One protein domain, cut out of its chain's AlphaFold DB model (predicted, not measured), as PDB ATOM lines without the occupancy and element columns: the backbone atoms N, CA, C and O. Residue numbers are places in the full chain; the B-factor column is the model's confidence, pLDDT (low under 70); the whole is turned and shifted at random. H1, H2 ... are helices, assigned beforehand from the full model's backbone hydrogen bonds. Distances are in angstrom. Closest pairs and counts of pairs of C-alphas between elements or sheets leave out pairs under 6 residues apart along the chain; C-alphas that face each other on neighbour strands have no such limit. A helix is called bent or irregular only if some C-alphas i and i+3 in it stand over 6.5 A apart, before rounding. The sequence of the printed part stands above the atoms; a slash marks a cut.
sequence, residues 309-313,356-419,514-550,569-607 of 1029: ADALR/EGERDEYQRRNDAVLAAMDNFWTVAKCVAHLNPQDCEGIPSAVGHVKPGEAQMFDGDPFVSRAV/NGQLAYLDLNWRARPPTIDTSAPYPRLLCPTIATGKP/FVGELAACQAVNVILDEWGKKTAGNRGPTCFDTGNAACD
ATOM      1  N   ALA A 309       0.134 -68.484 491.029       92.00
ATOM      2  CA  ALA A 309       1.485 -68.572 490.480       92.00
ATOM      3  C   ALA A 309       2.114 -67.178 490.343       92.00
ATOM      4  O   ALA A 309       3.268 -66.966 490.710       92.00
ATOM      5  N   ASP A 310       1.329 -66.203 489.893       88.81
ATOM      6  CA  ASP A 310       1.738 -64.810 489.821       88.81
ATOM      7  C   ASP A 310       1.805 -64.169 491.210       88.81
ATOM      8  O   ASP A 310       2.715 -63.385 491.441       88.81
ATOM      9  N   ALA A 311       0.945 -64.518 492.170       85.75
ATOM     10  CA  ALA A 311       1.073 -64.072 493.559       85.75
ATOM     11  C   ALA A 311       2.277 -64.687 494.287       85.75
ATOM     12  O   ALA A 311       2.733 -64.083 495.248       85.75
ATOM     13  N   LEU A 312       2.807 -65.831 493.845       87.31
ATOM     14  CA  LEU A 312       4.042 -66.441 494.346       87.31
ATOM     15  C   LEU A 312       5.278 -65.821 493.674       87.31
ATOM     16  O   LEU A 312       6.219 -65.451 494.366       87.31
ATOM     17  N   ARG A 313       5.253 -65.609 492.349       78.38
ATOM     18  CA  ARG A 313       6.335 -64.939 491.590       78.38
ATOM     19  C   ARG A 313       6.474 -63.453 491.936       78.38
ATOM     20  O   ARG A 313       7.577 -62.962 492.135       78.38
ATOM     21  N   GLU A 356      -3.022 -67.079 520.935       79.38
ATOM     22  CA  GLU A 356      -2.332 -68.378 520.982       79.38
ATOM     23  C   GLU A 356      -2.981 -69.390 520.024       79.38
ATOM     24  O   GLU A 356      -2.312 -69.907 519.138       79.38
ATOM     25  N   GLY A 357      -4.309 -69.546 520.070       84.62
ATOM     26  CA  GLY A 357      -5.029 -70.450 519.162       84.62
ATOM     27  C   GLY A 357      -4.933 -70.079 517.675       84.62
ATOM     28  O   GLY A 357      -4.942 -70.967 516.825       84.62
ATOM     29  N   GLU A 358      -4.803 -68.790 517.335       84.75
ATOM     30  CA  GLU A 358      -4.459 -68.384 515.967       84.75
ATOM     31  C   GLU A 358      -3.054 -68.862 515.602       84.75
ATOM     32  O   GLU A 358      -2.889 -69.571 514.611       84.75
ATOM     33  N   ARG A 359      -2.052 -68.498 516.412       82.25
ATOM     34  CA  ARG A 359      -0.641 -68.863 516.216       82.25
ATOM     35  C   ARG A 359      -0.456 -70.366 516.041       82.25
ATOM     36  O   ARG A 359       0.220 -70.758 515.098       82.25
ATOM     37  N   ASP A 360      -1.070 -71.178 516.890       82.56
ATOM     38  CA  ASP A 360      -0.952 -72.637 516.845       82.56
ATOM     39  C   ASP A 360      -1.531 -73.203 515.543       82.56
ATOM     40  O   ASP A 360      -0.919 -74.048 514.891       82.56
ATOM     41  N   GLU A 361      -2.680 -72.685 515.097       84.31
ATOM     42  CA  GLU A 361      -3.283 -73.053 513.815       84.31
ATOM     43  C   GLU A 361      -2.424 -72.599 512.618       84.31
ATOM     44  O   GLU A 361      -2.390 -73.285 511.594       84.31
ATOM     45  N   TYR A 362      -1.682 -71.492 512.718       84.38
ATOM     46  CA  TYR A 362      -0.699 -71.110 511.697       84.38
ATOM     47  C   TYR A 362       0.557 -71.966 511.726       84.38
ATOM     48  O   TYR A 362       0.966 -72.439 510.667       84.38
ATOM     49  N   GLN A 363       1.134 -72.213 512.903       82.25
ATOM     50  CA  GLN A 363       2.321 -73.047 513.062       82.25
ATOM     51  C   GLN A 363       2.036 -74.457 512.538       82.25
ATOM     52  O   GLN A 363       2.761 -74.937 511.675       82.25
ATOM     53  N   ARG A 364       0.890 -75.051 512.896       86.62
ATOM     54  CA  ARG A 364       0.409 -76.338 512.362       86.62
ATOM     55  C   ARG A 364       0.312 -76.362 510.831       86.62
ATOM     56  O   ARG A 364       0.592 -77.387 510.212       86.62
ATOM     57  N   ARG A 365      -0.109 -75.260 510.198       84.56
ATOM     58  CA  ARG A 365      -0.198 -75.148 508.727       84.56
ATOM     59  C   ARG A 365       1.164 -74.937 508.072       84.56
ATOM     60  O   ARG A 365       1.422 -75.526 507.028       84.56
ATOM     61  N   ASN A 366       2.029 -74.144 508.691       83.19
ATOM     62  CA  ASN A 366       3.406 -73.927 508.266       83.19
ATOM     63  C   ASN A 366       4.217 -75.233 508.352       83.19
ATOM     64  O   ASN A 366       4.849 -75.631 507.380       83.19
ATOM     65  N   ASP A 367       4.097 -75.959 509.463       82.38
ATOM     66  CA  ASP A 367       4.707 -77.272 509.675       82.38
ATOM     67  C   ASP A 367       4.172 -78.312 508.680       82.38
ATOM     68  O   ASP A 367       4.933 -79.147 508.203       82.38
ATOM     69  N   ALA A 368       2.893 -78.235 508.284       82.94
ATOM     70  CA  ALA A 368       2.346 -79.082 507.223       82.94
ATOM     71  C   ALA A 368       2.944 -78.774 505.834       82.94
ATOM     72  O   ALA A 368       3.174 -79.708 505.065       82.94
ATOM     73  N   VAL A 369       3.233 -77.504 505.510       83.44
ATOM     74  CA  VAL A 369       3.984 -77.143 504.288       83.44
ATOM     75  C   VAL A 369       5.406 -77.687 504.360       83.44
ATOM     76  O   VAL A 369       5.838 -78.358 503.427       83.44
ATOM     77  N   LEU A 370       6.116 -77.431 505.465       81.56
ATOM     78  CA  LEU A 370       7.502 -77.862 505.649       81.56
ATOM     79  C   LEU A 370       7.621 -79.388 505.579       81.56
ATOM     80  O   LEU A 370       8.378 -79.889 504.758       81.56
ATOM     81  N   ALA A 371       6.791 -80.132 506.313       82.88
ATOM     82  CA  ALA A 371       6.780 -81.594 506.272       82.88
ATOM     83  C   ALA A 371       6.441 -82.147 504.875       82.88
ATOM     84  O   ALA A 371       7.034 -83.132 504.439       82.88
ATOM     85  N   ALA A 372       5.515 -81.522 504.138       80.50
ATOM     86  CA  ALA A 372       5.202 -81.945 502.775       80.50
ATOM     87  C   ALA A 372       6.347 -81.635 501.789       80.50
ATOM     88  O   ALA A 372       6.645 -82.455 500.917       80.50
ATOM     89  N   MET A 373       7.029 -80.496 501.955       82.06
ATOM     90  CA  MET A 373       8.240 -80.159 501.204       82.06
ATOM     91  C   MET A 373       9.395 -81.107 501.540       82.06
ATOM     92  O   MET A 373      10.044 -81.590 500.619       82.06
ATOM     93  N   ASP A 374       9.633 -81.429 502.810       81.12
ATOM     94  CA  ASP A 374      10.700 -82.339 503.239       81.12
ATOM     95  C   ASP A 374      10.449 -83.773 502.767       81.12
ATOM     96  O   ASP A 374      11.370 -84.423 502.269       81.12
ATOM     97  N   ASN A 375       9.198 -84.246 502.808       81.06
ATOM     98  CA  ASN A 375       8.801 -85.515 502.195       81.06
ATOM     99  C   ASN A 375       9.071 -85.508 500.682       81.06
ATOM    100  O   ASN A 375       9.653 -86.458 500.156       81.06
ATOM    101  N   PHE A 376       8.707 -84.430 499.977       83.56
ATOM    102  CA  PHE A 376       9.007 -84.294 498.552       83.56
ATOM    103  C   PHE A 376      10.516 -84.287 498.281       83.56
ATOM    104  O   PHE A 376      10.969 -85.037 497.423       83.56
ATOM    105  N   TRP A 377      11.306 -83.494 499.009       80.38
ATOM    106  CA  TRP A 377      12.750 -83.375 498.788       80.38
ATOM    107  C   TRP A 377      13.515 -84.642 499.158       80.38
ATOM    108  O   TRP A 377      14.448 -85.001 498.444       80.38
ATOM    109  N   THR A 378      13.109 -85.341 500.219       77.19
ATOM    110  CA  THR A 378      13.656 -86.655 500.582       77.19
ATOM    111  C   THR A 378      13.477 -87.623 499.416       77.19
ATOM    112  O   THR A 378      14.446 -88.185 498.916       77.19
ATOM    113  N   VAL A 379      12.256 -87.722 498.890       74.56
ATOM    114  CA  VAL A 379      11.939 -88.628 497.784       74.56
ATOM    115  C   VAL A 379      12.544 -88.160 496.446       74.56
ATOM    116  O   VAL A 379      12.970 -88.984 495.644       74.56
ATOM    117  N   ALA A 380      12.652 -86.853 496.195       72.38
ATOM    118  CA  ALA A 380      13.264 -86.299 494.983       72.38
ATOM    119  C   ALA A 380      14.794 -86.465 494.954       72.38
ATOM    120  O   ALA A 380      15.367 -86.616 493.872       72.38
ATOM    121  N   LYS A 381      15.461 -86.475 496.119       71.12
ATOM    122  CA  LYS A 381      16.869 -86.886 496.239       71.12
ATOM    123  C   LYS A 381      17.032 -88.355 495.841       71.12
ATOM    124  O   LYS A 381      17.895 -88.642 495.019       71.12
ATOM    125  N   CYS A 382      16.138 -89.237 496.296       67.69
ATOM    126  CA  CYS A 382      16.119 -90.639 495.865       67.69
ATOM    127  C   CYS A 382      15.919 -90.809 494.344       67.69
ATOM    128  O   CYS A 382      16.511 -91.709 493.777       67.69
ATOM    129  N   VAL A 383      15.150 -89.961 493.636       62.62
ATOM    130  CA  VAL A 383      15.039 -90.062 492.150       62.62
ATOM    131  C   VAL A 383      16.343 -89.701 491.446       62.62
ATOM    132  O   VAL A 383      16.680 -90.280 490.416       62.62
ATOM    133  N   ALA A 384      17.063 -88.708 491.973       58.47
ATOM    134  CA  ALA A 384      18.303 -88.227 491.371       58.47
ATOM    135  C   ALA A 384      19.437 -89.267 491.443       58.47
ATOM    136  O   ALA A 384      20.458 -89.108 490.770       58.47
ATOM    137  N   HIS A 385      19.271 -90.326 492.236       56.62
ATOM    138  CA  HIS A 385      20.162 -91.477 492.301       56.62
ATOM    139  C   HIS A 385      19.372 -92.695 491.812       56.62
ATOM    140  O   HIS A 385      18.508 -93.207 492.507       56.62
ATOM    141  N   LEU A 386      19.634 -93.133 490.576       52.84
ATOM    142  CA  LEU A 386      18.775 -94.044 489.795       52.84
ATOM    143  C   LEU A 386      18.611 -95.477 490.358       52.84
ATOM    144  O   LEU A 386      18.074 -96.341 489.666       52.84
ATOM    145  N   ASN A 387      19.052 -95.739 491.588       51.97
ATOM    146  CA  ASN A 387      18.921 -97.008 492.283       51.97
ATOM    147  C   ASN A 387      18.133 -96.836 493.603       51.97
ATOM    148  O   ASN A 387      18.671 -96.315 494.581       51.97
ATOM    149  N   PRO A 388      16.872 -97.308 493.675       49.03
ATOM    150  CA  PRO A 388      16.076 -97.259 494.901       49.03
ATOM    151  C   PRO A 388      16.658 -98.056 496.077       49.03
ATOM    152  O   PRO A 388      16.264 -97.801 497.212       49.03
ATOM    153  N   GLN A 389      17.557 -99.021 495.835       52.09
ATOM    154  CA  GLN A 389      18.124 -99.863 496.898       52.09
ATOM    155  C   GLN A 389      19.162 -99.117 497.747       52.09
ATOM    156  O   GLN A 389      19.196 -99.304 498.959       52.09
ATOM    157  N   ASP A 390      19.899 -98.168 497.160       54.59
ATOM    158  CA  ASP A 390      20.880 -97.338 497.882       54.59
ATOM    159  C   ASP A 390      20.213 -96.340 498.855       54.59
ATOM    160  O   ASP A 390      20.880 -95.612 499.588       54.59
ATOM    161  N   CYS A 391      18.877 -96.294 498.881       53.97
ATOM    162  CA  CYS A 391      18.092 -95.469 499.797       53.97
ATOM    163  C   CYS A 391      17.783 -96.171 501.134       53.97
ATOM    164  O   CYS A 391      17.465 -95.485 502.107       53.97
ATOM    165  N   GLU A 392      17.901 -97.502 501.228       41.09
ATOM    166  CA  GLU A 392      17.748 -98.255 502.485       41.09
ATOM    167  C   GLU A 392      19.049 -98.235 503.306       41.09
ATOM    168  O   GLU A 392      19.677 -99.259 503.557       41.09
ATOM    169  N   GLY A 393      19.479 -97.048 503.734       42.62
ATOM    170  CA  GLY A 393      20.688 -96.931 504.554       42.62
ATOM    171  C   GLY A 393      21.272 -95.531 504.653       42.62
ATOM    172  O   GLY A 393      21.905 -95.230 505.659       42.62
ATOM    173  N   ILE A 394      21.006 -94.654 503.677       43.25
ATOM    174  CA  ILE A 394      21.263 -93.216 503.820       43.25
ATOM    175  C   ILE A 394      20.363 -92.721 504.961       43.25
ATOM    176  O   ILE A 394      19.143 -92.649 504.772       43.25
ATOM    177  N   PRO A 395      20.905 -92.359 506.144       37.34
ATOM    178  CA  PRO A 395      20.096 -91.703 507.152       37.34
ATOM    179  C   PRO A 395      19.621 -90.410 506.509       37.34
ATOM    180  O   PRO A 395      20.420 -89.694 505.895       37.34
ATOM    181  N   SER A 396      18.336 -90.082 506.632       41.44
ATOM    182  CA  SER A 396      17.907 -88.752 506.233       41.44
ATOM    183  C   SER A 396      18.740 -87.763 507.049       41.44
ATOM    184  O   SER A 396      18.588 -87.655 508.263       41.44
ATOM    185  N   ALA A 397      19.638 -87.022 506.393       36.00
ATOM    186  CA  ALA A 397      20.373 -85.951 507.067       36.00
ATOM    187  C   ALA A 397      19.380 -84.938 507.678       36.00
ATOM    188  O   ALA A 397      19.660 -84.340 508.704       36.00
ATOM    189  N   VAL A 398      18.171 -84.858 507.107       38.94
ATOM    190  CA  VAL A 398      16.986 -84.114 507.576       38.94
ATOM    191  C   VAL A 398      16.302 -84.741 508.816       38.94
ATOM    192  O   VAL A 398      15.567 -84.071 509.527       38.94
ATOM    193  N   GLY A 399      16.537 -86.024 509.114       28.86
ATOM    194  CA  GLY A 399      16.057 -86.693 510.331       28.86
ATOM    195  C   GLY A 399      16.865 -86.341 511.585       28.86
ATOM    196  O   GLY A 399      16.345 -86.448 512.696       28.86
ATOM    197  N   HIS A 400      18.108 -85.880 511.406       33.59
ATOM    198  CA  HIS A 400      18.932 -85.322 512.481       33.59
ATOM    199  C   HIS A 400      19.032 -83.791 512.413       33.59
ATOM    200  O   HIS A 400      18.867 -83.158 513.447       33.59
ATOM    201  N   VAL A 401      19.175 -83.196 511.223       35.41
ATOM    202  CA  VAL A 401      19.164 -81.738 511.005       35.41
ATOM    203  C   VAL A 401      17.722 -81.254 510.835       35.41
ATOM    204  O   VAL A 401      17.163 -81.273 509.737       35.41
ATOM    205  N   LYS A 402      17.116 -80.794 511.931       33.31
ATOM    206  CA  LYS A 402      15.822 -80.091 511.893       33.31
ATOM    207  C   LYS A 402      15.964 -78.736 511.184       33.31
ATOM    208  O   LYS A 402      17.037 -78.136 511.281       33.31
ATOM    209  N   PRO A 403      14.890 -78.180 510.584       34.25
ATOM    210  CA  PRO A 403      14.850 -76.779 510.163       34.25
ATOM    211  C   PRO A 403      15.245 -75.855 511.324       34.25
ATOM    212  O   PRO A 403      14.490 -75.669 512.279       34.25
ATOM    213  N   GLY A 404      16.475 -75.345 511.261       37.16
ATOM    214  CA  GLY A 404      17.158 -74.717 512.387       37.16
ATOM    215  C   GLY A 404      18.653 -75.029 512.405       37.16
ATOM    216  O   GLY A 404      19.443 -74.097 512.410       37.16
ATOM    217  N   GLU A 405      19.066 -76.296 512.374       32.53
ATOM    218  CA  GLU A 405      20.441 -76.677 512.734       32.53
ATOM    219  C   GLU A 405      21.517 -76.280 511.695       32.53
ATOM    220  O   GLU A 405      21.296 -76.271 510.482       32.53
ATOM    221  N   ALA A 406      22.713 -75.941 512.196       33.94
ATOM    222  CA  ALA A 406      23.733 -75.154 511.489       33.94
ATOM    223  C   ALA A 406      24.257 -75.740 510.158       33.94
ATOM    224  O   ALA A 406      24.704 -74.985 509.299       33.94
ATOM    225  N   GLN A 407      24.170 -77.058 509.942       32.34
ATOM    226  CA  GLN A 407      24.688 -77.714 508.728       32.34
ATOM    227  C   GLN A 407      23.895 -77.397 507.441       32.34
ATOM    228  O   GLN A 407      24.303 -77.818 506.362       32.34
ATOM    229  N   MET A 408      22.795 -76.636 507.521       27.69
ATOM    230  CA  MET A 408      22.105 -76.082 506.345       27.69
ATOM    231  C   MET A 408      22.557 -74.665 505.938       27.69
ATOM    232  O   MET A 408      22.065 -74.161 504.933       27.69
ATOM    233  N   PHE A 409      23.453 -73.998 506.680       39.75
ATOM    234  CA  PHE A 409      23.650 -72.544 506.535       39.75
ATOM    235  C   PHE A 409      24.884 -72.077 505.749       39.75
ATOM    236  O   PHE A 409      24.919 -70.907 505.377       39.75
ATOM    237  N   ASP A 410      25.755 -72.986 505.298       31.52
ATOM    238  CA  ASP A 410      26.619 -72.729 504.123       31.52
ATOM    239  C   ASP A 410      25.805 -72.676 502.803       31.52
ATOM    240  O   ASP A 410      26.345 -72.499 501.708       31.52
ATOM    241  N   GLY A 411      24.476 -72.818 502.884       35.25
ATOM    242  CA  GLY A 411      23.538 -72.678 501.777       35.25
ATOM    243  C   GLY A 411      22.099 -72.502 502.253       35.25
ATOM    244  O   GLY A 411      21.275 -73.374 501.988       35.25
ATOM    245  N   ASP A 412      21.798 -71.380 502.927       39.56
ATOM    246  CA  ASP A 412      20.450 -71.037 503.420       39.56
ATOM    247  C   ASP A 412      19.359 -71.430 502.394       39.56
ATOM    248  O   ASP A 412      19.350 -70.890 501.277       39.56
ATOM    249  N   PRO A 413      18.425 -72.346 502.732       37.34
ATOM    250  CA  PRO A 413      17.403 -72.837 501.809       37.34
ATOM    251  C   PRO A 413      16.384 -71.768 501.392       37.34
ATOM    252  O   PRO A 413      15.550 -72.043 500.530       37.34
ATOM    253  N   PHE A 414      16.426 -70.564 501.965       39.91
ATOM    254  CA  PHE A 414      15.559 -69.449 501.605       39.91
ATOM    255  C   PHE A 414      16.278 -68.393 500.762       39.91
ATOM    256  O   PHE A 414      15.757 -68.054 499.699       39.91
ATOM    257  N   VAL A 415      17.493 -67.954 501.115       36.34
ATOM    258  CA  VAL A 415      18.290 -67.073 500.233       36.34
ATOM    259  C   VAL A 415      18.707 -67.793 498.946       36.34
ATOM    260  O   VAL A 415      18.544 -67.235 497.861       36.34
ATOM    261  N   SER A 416      19.134 -69.060 499.013       35.00
ATOM    262  CA  SER A 416      19.483 -69.834 497.808       35.00
ATOM    263  C   SER A 416      18.284 -70.145 496.901       35.00
ATOM    264  O   SER A 416      18.475 -70.417 495.719       35.00
ATOM    265  N   ARG A 417      17.039 -70.082 497.405       41.75
ATOM    266  CA  ARG A 417      15.821 -70.378 496.620       41.75
ATOM    267  C   ARG A 417      15.013 -69.141 496.213       41.75
ATOM    268  O   ARG A 417      14.277 -69.215 495.233       41.75
ATOM    269  N   ALA A 418      15.159 -68.005 496.898       34.47
ATOM    270  CA  ALA A 418      14.477 -66.753 496.550       34.47
ATOM    271  C   ALA A 418      15.150 -65.977 495.398       34.47
ATOM    272  O   ALA A 418      14.493 -65.187 494.725       34.47
ATOM    273  N   VAL A 419      16.441 -66.212 495.127       33.88
ATOM    274  CA  VAL A 419      17.207 -65.480 494.094       33.88
ATOM    275  C   VAL A 419      16.800 -65.845 492.651       33.88
ATOM    276  O   VAL A 419      17.022 -65.063 491.727       33.88
ATOM    277  N   ASN A 514      17.840 -77.332 488.995       62.03
ATOM    278  CA  ASN A 514      16.565 -77.127 488.284       62.03
ATOM    279  C   ASN A 514      15.936 -78.425 487.726       62.03
ATOM    280  O   ASN A 514      14.729 -78.472 487.504       62.03
ATOM    281  N   GLY A 515      16.730 -79.486 487.529       67.75
ATOM    282  CA  GLY A 515      16.293 -80.794 487.044       67.75
ATOM    283  C   GLY A 515      15.173 -81.458 487.855       67.75
ATOM    284  O   GLY A 515      14.285 -82.042 487.248       67.75
ATOM    285  N   GLN A 516      15.136 -81.344 489.188       70.69
ATOM    286  CA  GLN A 516      14.070 -81.975 489.996       70.69
ATOM    287  C   GLN A 516      12.711 -81.273 489.833       70.69
ATOM    288  O   GLN A 516      11.662 -81.916 489.832       70.69
ATOM    289  N   LEU A 517      12.726 -79.953 489.635       74.62
ATOM    290  CA  LEU A 517      11.527 -79.154 489.369       74.62
ATOM    291  C   LEU A 517      11.083 -79.284 487.907       74.62
ATOM    292  O   LEU A 517       9.892 -79.423 487.631       74.62
ATOM    293  N   ALA A 518      12.039 -79.337 486.976       80.12
ATOM    294  CA  ALA A 518      11.781 -79.685 485.583       80.12
ATOM    295  C   ALA A 518      11.194 -81.102 485.452       80.12
ATOM    296  O   ALA A 518      10.292 -81.310 484.650       80.12
ATOM    297  N   TYR A 519      11.640 -82.061 486.270       80.12
ATOM    298  CA  TYR A 519      11.075 -83.411 486.334       80.12
ATOM    299  C   TYR A 519       9.617 -83.413 486.817       80.12
ATOM    300  O   TYR A 519       8.791 -84.107 486.225       80.12
ATOM    301  N   LEU A 520       9.269 -82.607 487.830       83.06
ATOM    302  CA  LEU A 520       7.874 -82.443 488.261       83.06
ATOM    303  C   LEU A 520       7.004 -81.851 487.137       83.06
ATOM    304  O   LEU A 520       5.939 -82.391 486.845       83.06
ATOM    305  N   ASP A 521       7.480 -80.796 486.464       87.00
ATOM    306  CA  ASP A 521       6.778 -80.192 485.326       87.00
ATOM    307  C   ASP A 521       6.612 -81.185 484.160       87.00
ATOM    308  O   ASP A 521       5.508 -81.350 483.645       87.00
ATOM    309  N   LEU A 522       7.666 -81.909 483.773       84.19
ATOM    310  CA  LEU A 522       7.617 -82.929 482.719       84.19
ATOM    311  C   LEU A 522       6.651 -84.072 483.061       84.19
ATOM    312  O   LEU A 522       5.853 -84.469 482.208       84.19
ATOM    313  N   ASN A 523       6.665 -84.566 484.304       84.12
ATOM    314  CA  ASN A 523       5.728 -85.596 484.750       84.12
ATOM    315  C   ASN A 523       4.281 -85.117 484.691       84.12
ATOM    316  O   ASN A 523       3.428 -85.865 484.230       84.12
ATOM    317  N   TRP A 524       3.990 -83.881 485.099       89.44
ATOM    318  CA  TRP A 524       2.631 -83.345 485.030       89.44
ATOM    319  C   TRP A 524       2.186 -82.967 483.614       89.44
ATOM    320  O   TRP A 524       0.993 -83.033 483.333       89.44
ATOM    321  N   ARG A 525       3.105 -82.674 482.681       88.31
ATOM    322  CA  ARG A 525       2.774 -82.632 481.241       88.31
ATOM    323  C   ARG A 525       2.387 -84.015 480.715       88.31
ATOM    324  O   ARG A 525       1.410 -84.135 479.984       88.31
ATOM    325  N   ALA A 526       3.146 -85.051 481.075       86.81
ATOM    326  CA  ALA A 526       2.918 -86.420 480.608       86.81
ATOM    327  C   ALA A 526       1.709 -87.099 481.282       86.81
ATOM    328  O   ALA A 526       1.017 -87.909 480.665       86.81
ATOM    329  N   ARG A 527       1.471 -86.787 482.559       86.94
ATOM    330  CA  ARG A 527       0.444 -87.358 483.437       86.94
ATOM    331  C   ARG A 527      -0.152 -86.240 484.314       86.94
ATOM    332  O   ARG A 527       0.222 -86.125 485.484       86.94
ATOM    333  N   PRO A 528      -1.066 -85.408 483.776       90.19
ATOM    334  CA  PRO A 528      -1.689 -84.327 484.537       90.19
ATOM    335  C   PRO A 528      -2.348 -84.837 485.827       90.19
ATOM    336  O   PRO A 528      -3.040 -85.865 485.793       90.19
ATOM    337  N   PRO A 529      -2.165 -84.153 486.971       91.25
ATOM    338  CA  PRO A 529      -2.779 -84.573 488.219       91.25
ATOM    339  C   PRO A 529      -4.304 -84.459 488.127       91.25
ATOM    340  O   PRO A 529      -4.854 -83.525 487.543       91.25
ATOM    341  N   THR A 530      -5.006 -85.426 488.715       93.12
ATOM    342  CA  THR A 530      -6.473 -85.446 488.715       93.12
ATOM    343  C   THR A 530      -7.008 -84.273 489.542       93.12
ATOM    344  O   THR A 530      -6.569 -84.060 490.668       93.12
ATOM    345  N   ILE A 531      -7.955 -83.506 488.998       94.75
ATOM    346  CA  ILE A 531      -8.506 -82.312 489.655       94.75
ATOM    347  C   ILE A 531      -9.600 -82.698 490.654       94.75
ATOM    348  O   ILE A 531     -10.509 -83.458 490.324       94.75
ATOM    349  N   ASP A 532      -9.557 -82.103 491.846       95.38
ATOM    350  CA  ASP A 532     -10.664 -82.131 492.801       95.38
ATOM    351  C   ASP A 532     -11.719 -81.098 492.374       95.38
ATOM    352  O   ASP A 532     -11.534 -79.876 492.459       95.38
ATOM    353  N   THR A 533     -12.834 -81.599 491.847       93.06
ATOM    354  CA  THR A 533     -13.991 -80.795 491.439       93.06
ATOM    355  C   THR A 533     -14.907 -80.432 492.607       93.06
ATOM    356  O   THR A 533     -15.707 -79.513 492.454       93.06
ATOM    357  N   SER A 534     -14.776 -81.085 493.770       93.62
ATOM    358  CA  SER A 534     -15.627 -80.845 494.945       93.62
ATOM    359  C   SER A 534     -15.275 -79.548 495.681       93.62
ATOM    360  O   SER A 534     -16.151 -78.881 496.233       93.62
ATOM    361  N   ALA A 535     -14.003 -79.142 495.645       92.38
ATOM    362  CA  ALA A 535     -13.568 -77.855 496.177       92.38
ATOM    363  C   ALA A 535     -13.990 -76.689 495.255       92.38
ATOM    364  O   ALA A 535     -13.851 -76.799 494.034       92.38
ATOM    365  N   PRO A 536     -14.420 -75.527 495.787       92.12
ATOM    366  CA  PRO A 536     -14.746 -74.351 494.971       92.12
ATOM    367  C   PRO A 536     -13.505 -73.613 494.423       92.12
ATOM    368  O   PRO A 536     -13.632 -72.745 493.566       92.12
ATOM    369  N   TYR A 537     -12.305 -73.971 494.885       93.94
ATOM    370  CA  TYR A 537     -11.006 -73.430 494.463       93.94
ATOM    371  C   TYR A 537     -10.177 -74.506 493.713       93.94
ATOM    372  O   TYR A 537     -10.610 -75.665 493.632       93.94
ATOM    373  N   PRO A 538      -9.031 -74.168 493.084       96.12
ATOM    374  CA  PRO A 538      -8.157 -75.158 492.447       96.12
ATOM    375  C   PRO A 538      -7.614 -76.120 493.502       96.12
ATOM    376  O   PRO A 538      -7.102 -75.661 494.511       96.12
ATOM    377  N   ARG A 539      -7.742 -77.431 493.292       95.88
ATOM    378  CA  ARG A 539      -7.315 -78.474 494.236       95.88
ATOM    379  C   ARG A 539      -7.114 -79.792 493.490       95.88
ATOM    380  O   ARG A 539      -7.724 -79.984 492.436       95.88
ATOM    381  N   LEU A 540      -6.262 -80.677 493.999       95.75
ATOM    382  CA  LEU A 540      -5.910 -81.952 493.370       95.75
ATOM    383  C   LEU A 540      -6.490 -83.143 494.146       95.75
ATOM    384  O   LEU A 540      -6.478 -83.167 495.376       95.75
ATOM    385  N   LEU A 541      -6.932 -84.176 493.432       94.31
ATOM    386  CA  LEU A 541      -7.209 -85.494 494.003       94.31
ATOM    387  C   LEU A 541      -5.892 -86.264 494.118       94.31
ATOM    388  O   LEU A 541      -5.503 -87.023 493.223       94.31
ATOM    389  N   CYS A 542      -5.191 -86.051 495.231       91.56
ATOM    390  CA  CYS A 542      -4.009 -86.841 495.545       91.56
ATOM    391  C   CYS A 542      -4.406 -88.305 495.765       91.56
ATOM    392  O   CYS A 542      -5.386 -88.565 496.468       91.56
ATOM    393  N   PRO A 543      -3.673 -89.266 495.176       82.75
ATOM    394  CA  PRO A 543      -3.977 -90.673 495.371       82.75
ATOM    395  C   PRO A 543      -3.792 -91.016 496.848       82.75
ATOM    396  O   PRO A 543      -2.726 -90.782 497.414       82.75
ATOM    397  N   THR A 544      -4.804 -91.601 497.478       77.25
ATOM    398  CA  THR A 544      -4.568 -92.315 498.729       77.25
ATOM    399  C   THR A 544      -3.659 -93.500 498.417       77.25
ATOM    400  O   THR A 544      -3.922 -94.258 497.481       77.25
ATOM    401  N   ILE A 545      -2.579 -93.675 499.186       67.12
ATOM    402  CA  ILE A 545      -1.872 -94.958 499.182       67.12
ATOM    403  C   ILE A 545      -2.886 -95.965 499.719       67.12
ATOM    404  O   ILE A 545      -3.274 -95.887 500.887       67.12
ATOM    405  N   ALA A 546      -3.367 -96.866 498.863       60.66
ATOM    406  CA  ALA A 546      -4.151 -97.999 499.326       60.66
ATOM    407  C   ALA A 546      -3.281 -98.759 500.330       60.66
ATOM    408  O   ALA A 546      -2.161 -99.131 499.996       60.66
ATOM    409  N   THR A 547      -3.769 -98.974 501.551       55.84
ATOM    410  CA  THR A 547      -2.981 -99.454 502.705       55.84
ATOM    411  C   THR A 547      -2.504-100.914 502.607       55.84
ATOM    412  O   THR A 547      -2.065-101.498 503.597       55.84
ATOM    413  N   GLY A 548      -2.547-101.507 501.411       47.66
ATOM    414  CA  GLY A 548      -1.746-102.676 501.073       47.66
ATOM    415  C   GLY A 548      -0.257-102.319 501.032       47.66
ATOM    416  O   GLY A 548       0.109-101.164 500.822       47.66
ATOM    417  N   LYS A 549       0.605-103.318 501.263       44.31
ATOM    418  CA  LYS A 549       2.067-103.143 501.295       44.31
ATOM    419  C   LYS A 549       2.553-102.325 500.088       44.31
ATOM    420  O   LYS A 549       2.121-102.641 498.977       44.31
ATOM    421  N   PRO A 550       3.469-101.352 500.268       46.84
ATOM    422  CA  PRO A 550       4.100-100.692 499.136       46.84
ATOM    423  C   PRO A 550       4.796-101.759 498.292       46.84
ATOM    424  O   PRO A 550       5.734-102.415 498.748       46.84
ATOM    425  N   PHE A 569       4.630 -92.332 491.081       68.94
ATOM    426  CA  PHE A 569       5.869 -92.204 491.826       68.94
ATOM    427  C   PHE A 569       5.595 -91.663 493.242       68.94
ATOM    428  O   PHE A 569       4.742 -90.794 493.420       68.94
ATOM    429  N   VAL A 570       6.323 -92.130 494.265       73.06
ATOM    430  CA  VAL A 570       6.105 -91.706 495.669       73.06
ATOM    431  C   VAL A 570       6.217 -90.179 495.820       73.06
ATOM    432  O   VAL A 570       5.448 -89.557 496.555       73.06
ATOM    433  N   GLY A 571       7.101 -89.545 495.045       80.00
ATOM    434  CA  GLY A 571       7.255 -88.090 495.019       80.00
ATOM    435  C   GLY A 571       6.132 -87.350 494.290       80.00
ATOM    436  O   GLY A 571       5.922 -86.180 494.582       80.00
ATOM    437  N   GLU A 572       5.359 -87.997 493.405       82.88
ATOM    438  CA  GLU A 572       4.141 -87.393 492.834       82.88
ATOM    439  C   GLU A 572       3.063 -87.232 493.912       82.88
ATOM    440  O   GLU A 572       2.348 -86.231 493.916       82.88
ATOM    441  N   LEU A 573       2.967 -88.178 494.857       85.69
ATOM    442  CA  LEU A 573       2.081 -88.041 496.012       85.69
ATOM    443  C   LEU A 573       2.566 -86.939 496.960       85.69
ATOM    444  O   LEU A 573       1.770 -86.071 497.312       85.69
ATOM    445  N   ALA A 574       3.849 -86.938 497.335       84.94
ATOM    446  CA  ALA A 574       4.402 -85.908 498.215       84.94
ATOM    447  C   ALA A 574       4.275 -84.498 497.601       84.94
ATOM    448  O   ALA A 574       3.819 -83.572 498.271       84.94
ATOM    449  N   ALA A 575       4.565 -84.352 496.299       89.50
ATOM    450  CA  ALA A 575       4.323 -83.115 495.558       89.50
ATOM    451  C   ALA A 575       2.839 -82.732 495.580       89.50
ATOM    452  O   ALA A 575       2.510 -81.603 495.926       89.50
ATOM    453  N   CYS A 576       1.932 -83.663 495.268       91.94
ATOM    454  CA  CYS A 576       0.494 -83.401 495.289       91.94
ATOM    455  C   CYS A 576       0.009 -82.934 496.671       91.94
ATOM    456  O   CYS A 576      -0.775 -81.991 496.758       91.94
ATOM    457  N   GLN A 577       0.500 -83.550 497.750       90.88
ATOM    458  CA  GLN A 577       0.186 -83.148 499.122       90.88
ATOM    459  C   GLN A 577       0.701 -81.737 499.425       90.88
ATOM    460  O   GLN A 577      -0.089 -80.903 499.862       90.88
ATOM    461  N   ALA A 578       1.971 -81.434 499.127       89.75
ATOM    462  CA  ALA A 578       2.543 -80.095 499.305       89.75
ATOM    463  C   ALA A 578       1.750 -79.025 498.537       89.75
ATOM    464  O   ALA A 578       1.411 -77.969 499.072       89.75
ATOM    465  N   VAL A 579       1.378 -79.341 497.297       93.44
ATOM    466  CA  VAL A 579       0.587 -78.468 496.425       93.44
ATOM    467  C   VAL A 579      -0.814 -78.273 496.980       93.44
ATOM    468  O   VAL A 579      -1.272 -77.141 497.037       93.44
ATOM    469  N   ASN A 580      -1.479 -79.316 497.476       94.50
ATOM    470  CA  ASN A 580      -2.779 -79.159 498.123       94.50
ATOM    471  C   ASN A 580      -2.717 -78.301 499.394       94.50
ATOM    472  O   ASN A 580      -3.644 -77.534 499.614       94.50
ATOM    473  N   VAL A 581      -1.644 -78.339 500.195       91.62
ATOM    474  CA  VAL A 581      -1.514 -77.414 501.341       91.62
ATOM    475  C   VAL A 581      -1.410 -75.957 500.861       91.62
ATOM    476  O   VAL A 581      -2.079 -75.079 501.406       91.62
ATOM    477  N   ILE A 582      -0.639 -75.701 499.798       93.12
ATOM    478  CA  ILE A 582      -0.533 -74.380 499.152       93.12
ATOM    479  C   ILE A 582      -1.895 -73.936 498.571       93.12
ATOM    480  O   ILE A 582      -2.310 -72.789 498.744       93.12
ATOM    481  N   LEU A 583      -2.608 -74.838 497.896       94.25
ATOM    482  CA  LEU A 583      -3.888 -74.568 497.236       94.25
ATOM    483  C   LEU A 583      -5.048 -74.370 498.220       94.25
ATOM    484  O   LEU A 583      -5.851 -73.460 498.023       94.25
ATOM    485  N   ASP A 584      -5.124 -75.168 499.286       92.50
ATOM    486  CA  ASP A 584      -6.136 -75.040 500.341       92.50
ATOM    487  C   ASP A 584      -5.980 -73.692 501.073       92.50
ATOM    488  O   ASP A 584      -6.971 -73.051 501.430       92.50
ATOM    489  N   GLU A 585      -4.744 -73.211 501.234       91.25
ATOM    490  CA  GLU A 585      -4.444 -71.898 501.812       91.25
ATOM    491  C   GLU A 585      -4.794 -70.743 500.851       91.25
ATOM    492  O   GLU A 585      -5.439 -69.771 501.254       91.25
ATOM    493  N   TRP A 586      -4.490 -70.870 499.554       92.94
ATOM    494  CA  TRP A 586      -4.947 -69.917 498.529       92.94
ATOM    495  C   TRP A 586      -6.480 -69.883 498.391       92.94
ATOM    496  O   TRP A 586      -7.082 -68.824 498.172       92.94
ATOM    497  N   GLY A 587      -7.133 -71.030 498.581       92.38
ATOM    498  CA  GLY A 587      -8.585 -71.167 498.629       92.38
ATOM    499  C   GLY A 587      -9.226 -70.342 499.747       92.38
ATOM    500  O   GLY A 587     -10.289 -69.759 499.536       92.38
ATOM    501  N   LYS A 588      -8.574 -70.212 500.912       89.81
ATOM    502  CA  LYS A 588      -9.043 -69.327 501.998       89.81
ATOM    503  C   LYS A 588      -8.957 -67.861 501.592       89.81
ATOM    504  O   LYS A 588      -9.957 -67.154 501.712       89.81
ATOM    505  N   LYS A 589      -7.807 -67.433 501.049       90.25
ATOM    506  CA  LYS A 589      -7.602 -66.059 500.557       90.25
ATOM    507  C   LYS A 589      -8.649 -65.658 499.521       90.25
ATOM    508  O   LYS A 589      -9.234 -64.585 499.616       90.25
ATOM    509  N   THR A 590      -8.898 -66.521 498.542       89.62
ATOM    510  CA  THR A 590      -9.832 -66.228 497.442       89.62
ATOM    511  C   THR A 590     -11.306 -66.348 497.837       89.62
ATOM    512  O   THR A 590     -12.144 -65.698 497.218       89.62
ATOM    513  N   ALA A 591     -11.641 -67.104 498.887       85.62
ATOM    514  CA  ALA A 591     -13.009 -67.212 499.397       85.62
ATOM    515  C   ALA A 591     -13.479 -66.007 500.239       85.62
ATOM    516  O   ALA A 591     -14.657 -65.964 500.599       85.62
ATOM    517  N   GLY A 592     -12.591 -65.071 500.606       73.88
ATOM    518  CA  GLY A 592     -12.892 -63.801 501.295       73.88
ATOM    519  C   GLY A 592     -13.421 -63.886 502.738       73.88
ATOM    520  O   GLY A 592     -13.271 -62.936 503.495       73.88
ATOM    521  N   ASN A 593     -14.005 -65.021 503.135       59.94
ATOM    522  CA  ASN A 593     -14.817 -65.177 504.350       59.94
ATOM    523  C   ASN A 593     -14.379 -66.351 505.256       59.94
ATOM    524  O   ASN A 593     -15.126 -66.741 506.151       59.94
ATOM    525  N   ARG A 594     -13.219 -66.985 505.016       65.81
ATOM    526  CA  ARG A 594     -12.805 -68.234 505.704       65.81
ATOM    527  C   ARG A 594     -11.586 -68.081 506.618       65.81
ATOM    528  O   ARG A 594     -10.728 -68.961 506.676       65.81
ATOM    529  N   GLY A 595     -11.571 -66.985 507.371       74.12
ATOM    530  CA  GLY A 595     -10.539 -66.681 508.359       74.12
ATOM    531  C   GLY A 595      -9.223 -66.194 507.742       74.12
ATOM    532  O   GLY A 595      -9.088 -66.153 506.515       74.12
ATOM    533  N   PRO A 596      -8.258 -65.790 508.583       80.50
ATOM    534  CA  PRO A 596      -7.034 -65.172 508.107       80.50
ATOM    535  C   PRO A 596      -6.030 -66.228 507.598       80.50
ATOM    536  O   PRO A 596      -6.079 -67.411 507.959       80.50
ATOM    537  N   THR A 597      -5.173 -65.807 506.664       86.75
ATOM    538  CA  THR A 597      -4.414 -66.685 505.753       86.75
ATOM    539  C   THR A 597      -2.960 -66.240 505.593       86.75
ATOM    540  O   THR A 597      -2.657 -65.059 505.753       86.75
ATOM    541  N   CYS A 598      -2.057 -67.162 505.247       86.62
ATOM    542  CA  CYS A 598      -0.628 -66.871 505.053       86.62
ATOM    543  C   CYS A 598      -0.256 -66.257 503.708       86.62
ATOM    544  O   CYS A 598       0.878 -65.805 503.539       86.62
ATOM    545  N   PHE A 599      -1.222 -66.144 502.797       86.81
ATOM    546  CA  PHE A 599      -1.098 -65.291 501.617       86.81
ATOM    547  C   PHE A 599      -1.591 -63.854 501.848       86.81
ATOM    548  O   PHE A 599      -1.562 -63.051 500.912       86.81
ATOM    549  N   ASP A 600      -2.080 -63.509 503.041       82.88
ATOM    550  CA  ASP A 600      -2.371 -62.124 503.410       82.88
ATOM    551  C   ASP A 600      -1.131 -61.479 504.042       82.88
ATOM    552  O   ASP A 600      -0.691 -61.847 505.127       82.88
ATOM    553  N   THR A 601      -0.569 -60.485 503.358       75.62
ATOM    554  CA  THR A 601       0.608 -59.740 503.816       75.62
ATOM    555  C   THR A 601       0.320 -58.793 504.987       75.62
ATOM    556  O   THR A 601       1.268 -58.290 505.586       75.62
ATOM    557  N   GLY A 602      -0.950 -58.507 505.296       80.31
ATOM    558  CA  GLY A 602      -1.353 -57.753 506.488       80.31
ATOM    559  C   GLY A 602      -1.478 -58.616 507.749       80.31
ATOM    560  O   GLY A 602      -1.514 -58.084 508.858       80.31
ATOM    561  N   ASN A 603      -1.518 -59.940 507.596       84.19
ATOM    562  CA  ASN A 603      -1.764 -60.880 508.680       84.19
ATOM    563  C   ASN A 603      -0.477 -61.224 509.452       84.19
ATOM    564  O   ASN A 603       0.255 -62.150 509.096       84.19
ATOM    565  N   ALA A 604      -0.249 -60.518 510.563       83.56
ATOM    566  CA  ALA A 604       0.875 -60.737 511.478       83.56
ATOM    567  C   ALA A 604       0.986 -62.175 512.028       83.56
ATOM    568  O   ALA A 604       2.041 -62.572 512.511       83.56
ATOM    569  N   ALA A 605      -0.087 -62.967 511.978       82.25
ATOM    570  CA  ALA A 605      -0.106 -64.325 512.507       82.25
ATOM    571  C   ALA A 605       0.585 -65.360 511.598       82.25
ATOM    572  O   ALA A 605       0.981 -66.423 512.069       82.25
ATOM    573  N   CYS A 606       0.775 -65.016 510.323       82.69
ATOM    574  CA  CYS A 606       1.598 -65.748 509.358       82.69
ATOM    575  C   CYS A 606       2.960 -65.095 509.124       82.69
ATOM    576  O   CYS A 606       3.594 -65.359 508.103       82.69
ATOM    577  N   ASP A 607       3.360 -64.182 510.003       84.25
ATOM    578  CA  ASP A 607       4.659 -63.527 509.970       84.25
ATOM    579  C   ASP A 607       5.690 -64.364 510.751       84.25
ATOM    580  O   ASP A 607       5.376 -65.443 511.269       84.25
TER     581      ASP A 607
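AT A GLANCE: This is residues 309 to 313, 356 to 419, 514 to 550 and 569 to 607 of the 1029 residues of an uncharacterized protein of Polyangiaceae bacterium (UniProt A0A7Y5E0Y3). Two long helices, H2 and H8, packed side by side and running opposite ways, make the core, and H7 crosses the pair near the end where H2 ends and H8 begins. From that same end of H2, a thin run of four short helices folds back, H3 and H4 staying near H2 and H5 and H6 lying apart from it, while the unnamed residues 527 to 550 fold back on themselves on the H8 side. The printed part has 145 residues in four pieces, with eight named helices, H1 to H8, in that order along the chain, and no named strand; the class is all helix. It is only just compact, close to loose, with a radius of gyration of the C-alphas of 17.0 A, and its C-alphas span 48 by 40 by 33 A.

HOW THE PARTS SIT: H1, residues 309 to 313, is apart from the other named helices. H2, residues 356 to 384, touches H8, residues 570 to 590, at a shallow tilt of 31 degrees, opposite ways; their closest C-alphas, of Ala 372 and Ala 578, are 4.7 A apart. H3, residues 388 to 391, is close to H2 but not clearly touching, the closest C-alphas being those of Cys 382 and Cys 391, 6.5 A apart. H4, residues 397 to 400, is likewise close to H2 but not clearly touching, with the C-alphas of Asp 374 and Val 398 closest at 7.8 A. H5, residues 406 to 411, and H6, residues 415 to 418, meet only through their link, and both are apart from H2. H7, residues 515 to 526, is close to H2 but not clearly touching, about perpendicular at 89 degrees; the closest C-alphas, of Ala 380 and Gln 516, are 6.6 A apart. H7 is also close to H8 but not clearly touching, about perpendicular at 83 degrees, with the C-alphas of Leu 520 and Glu 572 closest at 7.7 A. Every O i to N i+4 pair is within hydrogen-bond range in H1, H2, H7 and H8; H5 has 0 of 2 but 2 of 3 O i to N i+3 pairs, and H3, H4 and H6 are too short for an i+4 pair.

IN THESE COORDINATES: H1 begins at C-alpha 309, (1.485, -68.572, 490.480). H2 is 41.2 A long from C-alpha 356 at (-2.332, -68.378, 520.982). H5 is irregular: C-alphas 407 and 410 are 7.1 A apart. H7 is 15.9 A long and H8 30.1 A, ending at C-alpha 590, (-9.832, -66.228, 497.442).

THE WHOLE: The farthest C-alphas, of Asp 390 and Asn 593, are 48.5 A apart. Residues 314 to 355, 420 to 513 and 551 to 568 are not printed, with C-alpha gaps of 30.8, 13.0 and 11.3 A. The links from H2 through H6 are tight. Mean pLDDT of the printed part is 72.0, and 49 residues are under 70, among them 382 to 419.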